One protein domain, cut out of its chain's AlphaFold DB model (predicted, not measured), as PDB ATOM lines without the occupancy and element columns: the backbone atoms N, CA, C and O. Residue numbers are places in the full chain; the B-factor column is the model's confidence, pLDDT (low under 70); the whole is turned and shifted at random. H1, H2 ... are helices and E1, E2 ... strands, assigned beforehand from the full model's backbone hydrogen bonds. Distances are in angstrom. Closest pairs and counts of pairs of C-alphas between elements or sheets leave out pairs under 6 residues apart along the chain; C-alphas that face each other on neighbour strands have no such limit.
ATOM      1  N   ILE A 198     146.968 217.277 169.788       89.06
ATOM      2  CA  ILE A 198     148.245 216.830 169.230       89.06
ATOM      3  C   ILE A 198     147.962 216.014 167.969       89.06
ATOM      4  O   ILE A 198     147.547 214.860 168.039       89.06
ATOM      5  N   GLU A 199     148.241 216.585 166.796       86.69
ATOM      6  CA  GLU A 199     148.138 215.837 165.537       86.69
ATOM      7  C   GLU A 199     149.090 214.622 165.545       86.69
ATOM      8  O   GLU A 199     150.308 214.776 165.694       86.69
ATOM      9  N   LYS A 200     148.539 213.416 165.331       90.06
ATOM     10  CA  LYS A 200     149.265 212.128 165.293       90.06
ATOM     11  C   LYS A 200     150.113 211.908 166.560       90.06
ATOM     12  O   LYS A 200     151.349 211.844 166.462       90.06
ATOM     13  N   PRO A 201     149.472 211.761 167.735       92.69
ATOM     14  CA  PRO A 201     150.135 211.757 169.044       92.69
ATOM     15  C   PRO A 201     151.144 210.614 169.214       92.69
ATOM     16  O   PRO A 201     152.109 210.743 169.961       92.69
ATOM     17  N   PHE A 202     150.986 209.528 168.457       95.12
ATOM     18  CA  PHE A 202     151.850 208.344 168.504       95.12
ATOM     19  C   PHE A 202     153.001 208.370 167.483       95.12
ATOM     20  O   PHE A 202     153.605 207.338 167.183       95.12
ATOM     21  N   SER A 203     153.308 209.538 166.910       92.56
ATOM     22  CA  SER A 203     154.419 209.696 165.965       92.56
ATOM     23  C   SER A 203     155.770 209.504 166.656       92.56
ATOM     24  O   SER A 203     156.010 210.050 167.730       92.56
ATOM     25  N   ASN A 204     156.700 208.808 165.998       90.19
ATOM     26  CA  ASN A 204     158.090 208.751 166.456       90.19
ATOM     27  C   ASN A 204     158.898 209.918 165.891       90.19
ATOM     28  O   ASN A 204     158.801 210.224 164.696       90.19
ATOM     29  N   TRP A 205     159.751 210.493 166.726       85.88
ATOM     30  CA  TRP A 205     160.645 211.590 166.393       85.88
ATOM     31  C   TRP A 205     162.090 211.186 166.696       85.88
ATOM     32  O   TRP A 205     162.360 210.250 167.444       85.88
ATOM     33  N   GLY A 206     163.058 211.841 166.071       74.12
ATOM     34  CA  GLY A 206     164.452 211.665 166.456       74.12
ATOM     35  C   GLY A 206     165.300 212.870 166.110       74.12
ATOM     36  O   GLY A 206     164.882 213.726 165.335       74.12
ATOM     37  N   ASN A 207     166.498 212.901 166.677       65.56
ATOM     38  CA  ASN A 207     167.398 214.041 166.563       65.56
ATOM     39  C   ASN A 207     167.878 214.235 165.121       65.56
ATOM     40  O   ASN A 207     168.238 213.270 164.433       65.56
ATOM     41  N   LYS A 208     167.901 215.489 164.655       59.31
ATOM     42  CA  LYS A 208     168.759 215.888 163.534       59.31
ATOM     43  C   LYS A 208     170.235 215.854 163.965       59.31
ATOM     44  O   LYS A 208     170.556 215.751 165.143       59.31
ATOM     45  N   LYS A 209     171.141 215.991 162.986       51.19
ATOM     46  CA  LYS A 209     172.574 216.268 163.221       51.19
ATOM     47  C   LYS A 209     172.810 217.591 163.981       51.19
ATOM     48  O   LYS A 209     173.900 217.793 164.495       51.19
ATOM     49  N   THR A 210     171.806 218.468 164.046       50.19
ATOM     50  CA  THR A 210     171.824 219.752 164.759       50.19
ATOM     51  C   THR A 210     171.103 219.631 166.103       50.19
ATOM     52  O   THR A 210     170.008 219.069 166.171       50.19
ATOM     53  N   ILE A 211     171.708 220.167 167.164       53.38
ATOM     54  CA  ILE A 211     171.168 220.163 168.531       53.38
ATOM     55  C   ILE A 211     169.839 220.942 168.565       53.38
ATOM     56  O   ILE A 211     169.787 222.081 168.111       53.38
ATOM     57  N   GLY A 212     168.776 220.333 169.104       56.56
ATOM     58  CA  GLY A 212     167.489 220.991 169.381       56.56
ATOM     59  C   GLY A 212     166.382 220.834 168.328       56.56
ATOM     60  O   GLY A 212     165.253 221.235 168.590       56.56
ATOM     61  N   GLU A 213     166.646 220.222 167.166       63.12
ATOM     62  CA  GLU A 213     165.606 219.955 166.158       63.12
ATOM     63  C   GLU A 213     165.276 218.458 166.040       63.12
ATOM     64  O   GLU A 213     166.102 217.642 165.616       63.12
ATOM     65  N   VAL A 214     164.024 218.100 166.335       68.94
ATOM     66  CA  VAL A 214     163.488 216.748 166.130       68.94
ATOM     67  C   VAL A 214     162.844 216.598 164.748       68.94
ATOM     68  O   VAL A 214     161.980 217.377 164.344       68.94
ATOM     69  N   LYS A 215     163.228 215.555 164.003       80.44
ATOM     70  CA  LYS A 215     162.603 215.167 162.729       80.44
ATOM     71  C   LYS A 215     161.676 213.972 162.937       80.44
ATOM     72  O   LYS A 215     162.050 212.977 163.559       80.44
ATOM     73  N   LYS A 216     160.478 214.037 162.353       83.88
ATOM     74  CA  LYS A 216     159.518 212.929 162.355       83.88
ATOM     75  C   LYS A 216     160.067 211.726 161.580       83.88
ATOM     76  O   LYS A 216     160.481 211.869 160.432       83.88
ATOM     77  N   LYS A 217     160.048 210.545 162.204       85.81
ATOM     78  CA  LYS A 217     160.494 209.264 161.623       85.81
ATOM     79  C   LYS A 217     159.340 208.410 161.103       85.81
ATOM     80  O   LYS A 217     159.493 207.726 160.101       85.81
ATOM     81  N   SER A 218     158.199 208.416 161.793       90.12
ATOM     82  CA  SER A 218     157.010 207.638 161.412       90.12
ATOM     83  C   SER A 218     155.736 208.279 161.962       90.12
ATOM     84  O   SER A 218     155.792 209.032 162.935       90.12
ATOM     85  N   ASN A 219     154.593 207.994 161.334       90.44
ATOM     86  CA  ASN A 219     153.281 208.480 161.782       90.44
ATOM     87  C   ASN A 219     152.738 207.728 163.003       90.44
ATOM     88  O   ASN A 219     151.930 208.290 163.732       90.44
ATOM     89  N   PHE A 220     153.191 206.495 163.223       94.00
ATOM     90  CA  PHE A 220     152.787 205.662 164.347       94.00
ATOM     91  C   PHE A 220     153.961 204.795 164.791       94.00
ATOM     92  O   PHE A 220     154.614 204.150 163.965       94.00
ATOM     93  N   ASN A 221     154.204 204.746 166.094       95.19
ATOM     94  CA  ASN A 221     155.164 203.854 166.712       95.19
ATOM     95  C   ASN A 221     154.593 203.316 168.022       95.19
ATOM     96  O   ASN A 221     154.207 204.080 168.900       95.19
ATOM     97  N   VAL A 222     154.576 201.990 168.152       96.06
ATOM     98  CA  VAL A 222     153.936 201.315 169.286       96.06
ATOM     99  C   VAL A 222     154.636 201.595 170.625       96.06
ATOM    100  O   VAL A 222     153.993 201.652 171.663       96.06
ATOM    101  N   ALA A 223     155.947 201.850 170.624       96.44
ATOM    102  CA  ALA A 223     156.670 202.207 171.840       96.44
ATOM    103  C   ALA A 223     156.283 203.611 172.332       96.44
ATOM    104  O   ALA A 223     156.106 203.822 173.528       96.44
ATOM    105  N   VAL A 224     156.101 204.556 171.400       95.94
ATOM    106  CA  VAL A 224     155.566 205.893 171.699       95.94
ATOM    107  C   VAL A 224     154.105 205.803 172.141       95.94
ATOM    108  O   VAL A 224     153.719 206.500 173.076       95.94
ATOM    109  N   TYR A 225     153.318 204.922 171.514       97.56
ATOM    110  CA  TYR A 225     151.947 204.621 171.927       97.56
ATOM    111  C   TYR A 225     151.874 204.216 173.401       97.56
ATOM    112  O   TYR A 225     151.107 204.836 174.131       97.56
ATOM    113  N   ASP A 226     152.721 203.289 173.864       97.44
ATOM    114  CA  ASP A 226     152.745 202.881 175.278       97.44
ATOM    115  C   ASP A 226     152.969 204.071 176.219       97.44
ATOM    116  O   ASP A 226     152.305 204.213 177.244       97.44
ATOM    117  N   THR A 227     153.934 204.932 175.888       96.12
ATOM    118  CA  THR A 227     154.298 206.080 176.723       96.12
ATOM    119  C   THR A 227     153.164 207.094 176.783       96.12
ATOM    120  O   THR A 227     152.785 207.529 177.868       96.12
ATOM    121  N   VAL A 228     152.614 207.468 175.624       95.31
ATOM    122  CA  VAL A 228     151.522 208.446 175.528       95.31
ATOM    123  C   VAL A 228     150.280 207.913 176.231       95.31
ATOM    124  O   VAL A 228     149.674 208.639 177.014       95.31
ATOM    125  N   CYS A 229     149.941 206.639 176.036       96.69
ATOM    126  CA  CYS A 229     148.841 206.013 176.755       96.69
ATOM    127  C   CYS A 229     149.068 206.058 178.268       96.69
ATOM    128  O   CYS A 229     148.173 206.499 178.979       96.69
ATOM    129  N   LYS A 230     150.266 205.718 178.771       96.25
ATOM    130  CA  LYS A 230     150.568 205.821 180.210       96.25
ATOM    131  C   LYS A 230     150.386 207.244 180.740       96.25
ATOM    132  O   LYS A 230     149.805 207.408 181.806       96.25
ATOM    133  N   ILE A 231     150.856 208.255 180.010       94.25
ATOM    134  CA  ILE A 231     150.726 209.667 180.393       94.25
ATOM    135  C   ILE A 231     149.252 210.046 180.610       94.25
ATOM    136  O   ILE A 231     148.904 210.556 181.671       94.25
ATOM    137  N   TYR A 232     148.387 209.771 179.631       94.62
ATOM    138  CA  TYR A 232     146.971 210.156 179.696       94.62
ATOM    139  C   TYR A 232     146.115 209.203 180.547       94.62
ATOM    140  O   TYR A 232     145.053 209.596 181.034       94.62
ATOM    141  N   PHE A 233     146.596 207.980 180.785       95.06
ATOM    142  CA  PHE A 233     146.011 207.037 181.737       95.06
ATOM    143  C   PHE A 233     146.156 207.529 183.184       95.06
ATOM    144  O   PHE A 233     145.253 207.334 183.995       95.06
ATOM    145  N   LEU A 234     147.269 208.200 183.515       91.50
ATOM    146  CA  LEU A 234     147.509 208.756 184.855       91.50
ATOM    147  C   LEU A 234     146.583 209.938 185.196       91.50
ATOM    148  O   LEU A 234     146.304 210.156 186.374       91.50
ATOM    149  N   GLY A 235     146.080 210.673 184.200       86.69
ATOM    150  CA  GLY A 235     145.129 211.765 184.421       86.69
ATOM    151  C   GLY A 235     145.050 212.782 183.283       86.69
ATOM    152  O   GLY A 235     145.652 212.616 182.223       86.69
ATOM    153  N   ASP A 236     144.296 213.857 183.518       76.38
ATOM    154  CA  ASP A 236     144.020 214.922 182.543       76.38
ATOM    155  C   ASP A 236     145.052 216.062 182.618       76.38
ATOM    156  O   ASP A 236     144.742 217.214 182.936       76.38
ATOM    157  N   LYS A 237     146.329 215.740 182.377       76.12
ATOM    158  CA  LYS A 237     147.378 216.765 182.284       76.12
ATOM    159  C   LYS A 237     147.370 217.361 180.880       76.12
ATOM    160  O   LYS A 237     147.589 216.655 179.896       76.12
ATOM    161  N   LYS A 238     147.175 218.680 180.779       77.25
ATOM    162  CA  LYS A 238     147.277 219.412 179.508       77.25
ATOM    163  C   LYS A 238     148.719 219.395 179.007       77.25
ATOM    164  O   LYS A 238     149.542 220.206 179.422       77.25
ATOM    165  N   ILE A 239     149.016 218.469 178.103       83.00
ATOM    166  CA  ILE A 239     150.322 218.342 177.464       83.00
ATOM    167  C   ILE A 239     150.209 218.865 176.041       83.00
ATOM    168  O   ILE A 239     149.377 218.424 175.255       83.00
ATOM    169  N   THR A 240     151.067 219.820 175.700       84.06
ATOM    170  CA  THR A 240     151.191 220.308 174.325       84.06
ATOM    171  C   THR A 240     152.082 219.374 173.511       84.06
ATOM    172  O   THR A 240     152.954 218.684 174.050       84.06
ATOM    173  N   ARG A 241     151.940 219.409 172.182       82.88
ATOM    174  CA  ARG A 241     152.841 218.681 171.276       82.88
ATOM    175  C   ARG A 241     154.308 219.021 171.534       82.88
ATOM    176  O   ARG A 241     155.123 218.110 171.579       82.88
ATOM    177  N   LYS A 242     154.622 220.308 171.728       82.00
ATOM    178  CA  LYS A 242     155.989 220.777 171.979       82.00
ATOM    179  C   LYS A 242     156.539 220.225 173.294       82.00
ATOM    180  O   LYS A 242     157.616 219.653 173.292       82.00
ATOM    181  N   SER A 243     155.779 220.297 174.389       82.31
ATOM    182  CA  SER A 243     156.210 219.713 175.669       82.31
ATOM    183  C   SER A 243     156.406 218.199 175.585       82.31
ATOM    184  O   SER A 243     157.367 217.682 176.142       82.31
ATOM    185  N   LEU A 244     155.536 217.487 174.854       85.19
ATOM    186  CA  LEU A 244     155.697 216.051 174.631       85.19
ATOM    187  C   LEU A 244     156.993 215.766 173.860       85.19
ATOM    188  O   LEU A 244     157.760 214.889 174.253       85.19
ATOM    189  N   THR A 245     157.247 216.506 172.773       83.50
ATOM    190  CA  THR A 245     158.436 216.280 171.949       83.50
ATOM    191  C   THR A 245     159.725 216.654 172.658       83.50
ATOM    192  O   THR A 245     160.678 215.880 172.613       83.50
ATOM    193  N   ASP A 246     159.733 217.803 173.331       82.62
ATOM    194  CA  ASP A 246     160.910 218.347 173.998       82.62
ATOM    195  C   ASP A 246     161.297 217.501 175.212       82.62
ATOM    196  O   ASP A 246     162.483 217.323 175.469       82.62
ATOM    197  N   PHE A 247     160.317 216.948 175.933       84.81
ATOM    198  CA  PHE A 247     160.587 216.094 177.084       84.81
ATOM    199  C   PHE A 247     161.018 214.683 176.673       84.81
ATOM    200  O   PHE A 247     161.993 214.153 177.195       84.81
ATOM    201  N   LEU A 248     160.301 214.061 175.732       88.38
ATOM    202  CA  LEU A 248     160.543 212.662 175.387       88.38
ATOM    203  C   LEU A 248     161.706 212.492 174.409       88.38
ATOM    204  O   LEU A 248     162.564 211.642 174.614       88.38
ATOM    205  N   PHE A 249     161.760 213.268 173.327       88.31
ATOM    206  CA  PHE A 249     162.686 212.983 172.226       88.31
ATOM    207  C   PHE A 249     164.020 213.729 172.310       88.31
ATOM    208  O   PHE A 249     164.917 213.403 171.536       88.31
ATOM    209  N   ASN A 250     164.191 214.643 173.271       85.31
ATOM    210  CA  ASN A 250     165.518 215.153 173.636       85.31
ATOM    211  C   ASN A 250     166.253 214.241 174.630       85.31
ATOM    212  O   ASN A 250     167.452 214.418 174.822       85.31
ATOM    213  N   ASP A 251     165.571 213.263 175.234       88.12
ATOM    214  CA  ASP A 251     166.182 212.257 176.102       88.12
ATOM    215  C   ASP A 251     166.722 211.084 175.252       88.12
ATOM    216  O   ASP A 251     165.936 210.311 174.686       88.12
ATOM    217  N   PRO A 252     168.056 210.897 175.149       88.38
ATOM    218  CA  PRO A 252     168.630 209.814 174.352       88.38
ATOM    219  C   PRO A 252     168.227 208.422 174.851       88.38
ATOM    220  O   PRO A 252     168.080 207.503 174.044       88.38
ATOM    221  N   GLY A 253     168.015 208.266 176.162       90.88
ATOM    222  CA  GLY A 253     167.569 207.021 176.778       90.88
ATOM    223  C   GLY A 253     166.137 206.673 176.381       90.88
ATOM    224  O   GLY A 253     165.853 205.519 176.061       90.88
ATOM    225  N   TYR A 254     165.242 207.661 176.305       93.50
ATOM    226  CA  TYR A 254     163.889 207.443 175.786       93.50
ATOM    227  C   TYR A 254     163.887 207.118 174.285       93.50
ATOM    228  O   TYR A 254     163.184 206.202 173.841       93.50
ATOM    229  N   VAL A 255     164.690 207.836 173.493       91.25
ATOM    230  CA  VAL A 255     164.820 207.582 172.050       91.25
ATOM    231  C   VAL A 255     165.332 206.163 171.792       91.25
ATOM    232  O   VAL A 255     164.783 205.473 170.926       91.25
ATOM    233  N   ASP A 256     166.329 205.694 172.549       91.38
ATOM    234  CA  ASP A 256     166.779 204.303 172.463       91.38
ATOM    235  C   ASP A 256     165.710 203.318 172.954       91.38
ATOM    236  O   ASP A 256     165.474 202.287 172.318       91.38
ATOM    237  N   ALA A 257     164.991 203.648 174.025       94.31
ATOM    238  CA  ALA A 257     163.904 202.814 174.516       94.31
ATOM    239  C   ALA A 257     162.780 202.635 173.477       94.31
ATOM    240  O   ALA A 257     162.116 201.601 173.471       94.31
ATOM    241  N   CYS A 258     162.583 203.590 172.561       93.12
ATOM    242  CA  CYS A 258     161.630 203.493 171.447       93.12
ATOM    243  C   CYS A 258     162.200 202.835 170.174       93.12
ATOM    244  O   CYS A 258     161.500 202.736 169.160       93.12
ATOM    245  N   SER A 259     163.474 202.438 170.193       88.69
ATOM    246  CA  SER A 259     164.194 201.903 169.037       88.69
ATOM    247  C   SER A 259     164.002 200.379 168.894       88.69
ATOM    248  O   SER A 259     162.996 199.816 169.326       88.69
ATOM    249  N   ARG A 260     164.929 199.684 168.223       86.88
ATOM    250  CA  ARG A 260     164.869 198.220 168.071       86.88
ATOM    251  C   ARG A 260     164.771 197.540 169.440       86.88
ATOM    252  O   ARG A 260     165.297 198.041 170.435       86.88
ATOM    253  N   SER A 261     164.101 196.389 169.458       90.12
ATOM    254  CA  SER A 261     163.831 195.627 170.680       90.12
ATOM    255  C   SER A 261     163.061 196.437 171.726       90.12
ATOM    256  O   SER A 261     163.290 196.294 172.917       90.12
ATOM    257  N   TYR A 262     162.114 197.281 171.303       91.12
ATOM    258  CA  TYR A 262     161.284 198.092 172.205       91.12
ATOM    259  C   TYR A 262     160.448 197.264 173.203       91.12
ATOM    260  O   TYR A 262     159.930 197.815 174.171       91.12
ATOM    261  N   ASN A 263     160.296 195.958 172.981       94.88
ATOM    262  CA  ASN A 263     159.677 195.035 173.932       94.88
ATOM    263  C   ASN A 263     160.674 194.470 174.958       94.88
ATOM    264  O   ASN A 263     160.292 193.622 175.755       94.88
ATOM    265  N   ASP A 264     161.939 194.887 174.951       96.00
ATOM    266  CA  ASP A 264     162.872 194.583 176.034       96.00
ATOM    267  C   ASP A 264     162.358 195.155 177.365       96.00
ATOM    268  O   ASP A 264     161.765 196.238 177.405       96.00
ATOM    269  N   ILE A 265     162.578 194.419 178.457       96.38
ATOM    270  CA  ILE A 265     162.055 194.767 179.784       96.38
ATOM    271  C   ILE A 265     162.608 196.119 180.239       96.38
ATOM    272  O   ILE A 265     161.847 196.961 180.719       96.38
ATOM    273  N   SER A 266     163.917 196.339 180.082       95.94
ATOM    274  CA  SER A 266     164.577 197.576 180.502       95.94
ATOM    275  C   SER A 266     164.045 198.755 179.696       95.94
ATOM    276  O   SER A 266     163.581 199.740 180.269       95.94
ATOM    277  N   LYS A 267     163.980 198.615 178.365       96.75
ATOM    278  CA  LYS A 267     163.438 199.660 177.482       96.75
ATOM    279  C   LYS A 267     161.988 200.000 177.806       96.75
ATOM    280  O   LYS A 267     161.638 201.176 177.901       96.75
ATOM    281  N   LEU A 268     161.141 198.994 178.007       97.25
ATOM    282  CA  LEU A 268     159.745 199.213 178.366       97.25
ATOM    283  C   LEU A 268     159.631 199.952 179.705       97.25
ATOM    284  O   LEU A 268     158.908 200.945 179.791       97.25
ATOM    285  N   ARG A 269     160.380 199.526 180.731       96.44
ATOM    286  CA  ARG A 269     160.402 200.195 182.041       96.44
ATOM    287  C   ARG A 269     160.866 201.644 181.936       96.44
ATOM    288  O   ARG A 269     160.206 202.510 182.502       96.44
ATOM    289  N   THR A 270     161.917 201.920 181.164       96.38
ATOM    290  CA  THR A 270     162.381 203.288 180.888       96.38
ATOM    291  C   THR A 270     161.254 204.151 180.325       96.38
ATOM    292  O   THR A 270     161.021 205.247 180.830       96.38
ATOM    293  N   ARG A 271     160.481 203.650 179.350       96.12
ATOM    294  CA  ARG A 271     159.327 204.386 178.802       96.12
ATOM    295  C   ARG A 271     158.250 204.666 179.853       96.12
ATOM    296  O   ARG A 271     157.754 205.786 179.926       96.12
ATOM    297  N   MET A 272     157.911 203.682 180.689       96.62
ATOM    298  CA  MET A 272     156.887 203.843 181.735       96.62
ATOM    299  C   MET A 272     157.313 204.835 182.827       96.62
ATOM    300  O   MET A 272     156.494 205.620 183.309       96.62
ATOM    301  N   ILE A 273     158.598 204.833 183.194       94.25
ATOM    302  CA  ILE A 273     159.174 205.804 184.134       94.25
ATOM    303  C   ILE A 273     159.108 207.209 183.531       94.25
ATOM    304  O   ILE A 273     158.550 208.104 184.159       94.25
ATOM    305  N   LYS A 274     159.563 207.383 182.284       93.38
ATOM    306  CA  LYS A 274     159.528 208.675 181.575       93.38
ATOM    307  C   LYS A 274     158.112 209.234 181.437       93.38
ATOM    308  O   LYS A 274     157.897 210.421 181.666       93.38
ATOM    309  N   ALA A 275     157.133 208.381 181.138       92.31
ATOM    310  CA  ALA A 275     155.721 208.764 181.130       92.31
ATOM    311  C   ALA A 275     155.259 209.326 182.487       92.31
ATOM    312  O   ALA A 275     154.540 210.320 182.541       92.31
ATOM    313  N   THR A 276     155.700 208.706 183.582       90.19
ATOM    314  CA  THR A 276     155.344 209.123 184.944       90.19
ATOM    315  C   THR A 276     156.057 210.416 185.350       90.19
ATOM    316  O   THR A 276     155.452 211.259 186.005       90.19
ATOM    317  N   GLU A 277     157.318 210.605 184.946       90.00
ATOM    318  CA  GLU A 277     158.076 211.846 185.175       90.00
ATOM    319  C   GLU A 277     157.424 213.051 184.493       90.00
ATOM    320  O   GLU A 277     157.305 214.095 185.120       90.00
ATOM    321  N   LEU A 278     156.951 212.901 183.251       82.44
ATOM    322  CA  LEU A 278     156.252 213.978 182.540       82.44
ATOM    323  C   LEU A 278     154.904 214.327 183.187       82.44
ATOM    324  O   LEU A 278     154.412 215.450 183.051       82.44
ATOM    325  N   TYR A 279     154.281 213.357 183.860       71.75
ATOM    326  CA  TYR A 279     153.010 213.558 184.545       71.75
ATOM    327  C   TYR A 279     153.165 214.267 185.901       71.75
ATOM    328  O   TYR A 279     152.306 215.083 186.237       71.75
ATOM    329  N   LYS A 280     154.256 214.028 186.640       68.44
ATOM    330  CA  LYS A 280     154.598 214.794 187.857       68.44
ATOM    331  C   LYS A 280     154.827 216.275 187.554       68.44
ATOM    332  O   LYS A 280     154.476 217.090 188.426       68.44
TER     333      LYS A 280
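Overview. This is residues 198 to 280 of the 280 residues of the protein "DUF262 domain-containing protein" of Xenorhabdus bovienii (UniProt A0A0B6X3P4). A small two-stranded hairpin, E1 and E2, lies at one end of a compact cluster of four helices, with E1 coming close to H1, H2 and H3. In the cluster the two longest helices, H1 and H4, pack on each other at a slant; the short H3 packs on H4, and the short H2 comes close to H3 and H4. The printed part has 83 residues with two named strands and four named helices, in the order E1, E2, H1, H2, H3, H4; the sheet, E1 - E2, is antiparallel and the class is mostly helix. The whole is compact, with a radius of gyration of the C-alphas of 11.8 A, and rounded, spanning 34 by 28 by 21 A.

Along the chain. Find C-alpha 204 at (158.090, 208.751, 166.456); here E1 begins, residues 204 to 207, 10.7 A long. E2 is residues 214 to 218, 12.1 A long. H1 follows as residues 222 to 234, beginning at C-alpha 222 at (153.936, 201.315, 169.286) and running 18.4 A. Then come H2, residues 241 to 248, 10.6 A, and H3, residues 252 to 257, 8.4 A. H4, residues 265 to 279, runs 21.4 A and ends at C-alpha 279 at (153.010, 213.558, 184.545).

Arrangement. Look first at the hairpin of E1 and E2, whose directions stand at 144 degrees: N 206 and O 215 are 2.9 A apart and N 215 and O 206 are 2.8 A apart, both within hydrogen-bond range. From E1, the C-alphas of Asn 204 and Val 224 of H1, the closest of the two elements, are 6.5 A apart. The closest C-alphas of E1 and H3, those of Gly 206 and Val 255, are 6.9 A apart. H1 and H4 touch, closest at the C-alphas of Ile 231 and Ala 275, 5.1 A, and run the same way at a steep tilt of 41 degrees. H3 and H4 touch, closest at the C-alphas of Ala 257 and Lys 267, 4.4 A, and run opposite ways at a steep tilt of 57 degrees. H2 and H3 are close but not clearly touching, about perpendicular at 90 degrees, with the C-alphas of Leu 248 and Tyr 254 closest at 6.2 A. H2 and H4 are also close but not clearly touching, with the C-alphas of Phe 247 and Leu 278 closest at 7.3 A. E1 and E2 are apart from H4. In H1, H2, H3 and H4 every O i to N i+4 pair is within hydrogen-bond range.

Size, cuts and confidence. The C-alphas farthest apart, those of Lys 209 and Gly 235, are 35.0 A apart. The printed part has no cut, and no link is long. Its mean pLDDT is 86.6; look for values under 70 at residues 207 to 214 and at residue 280, the chain's last residue.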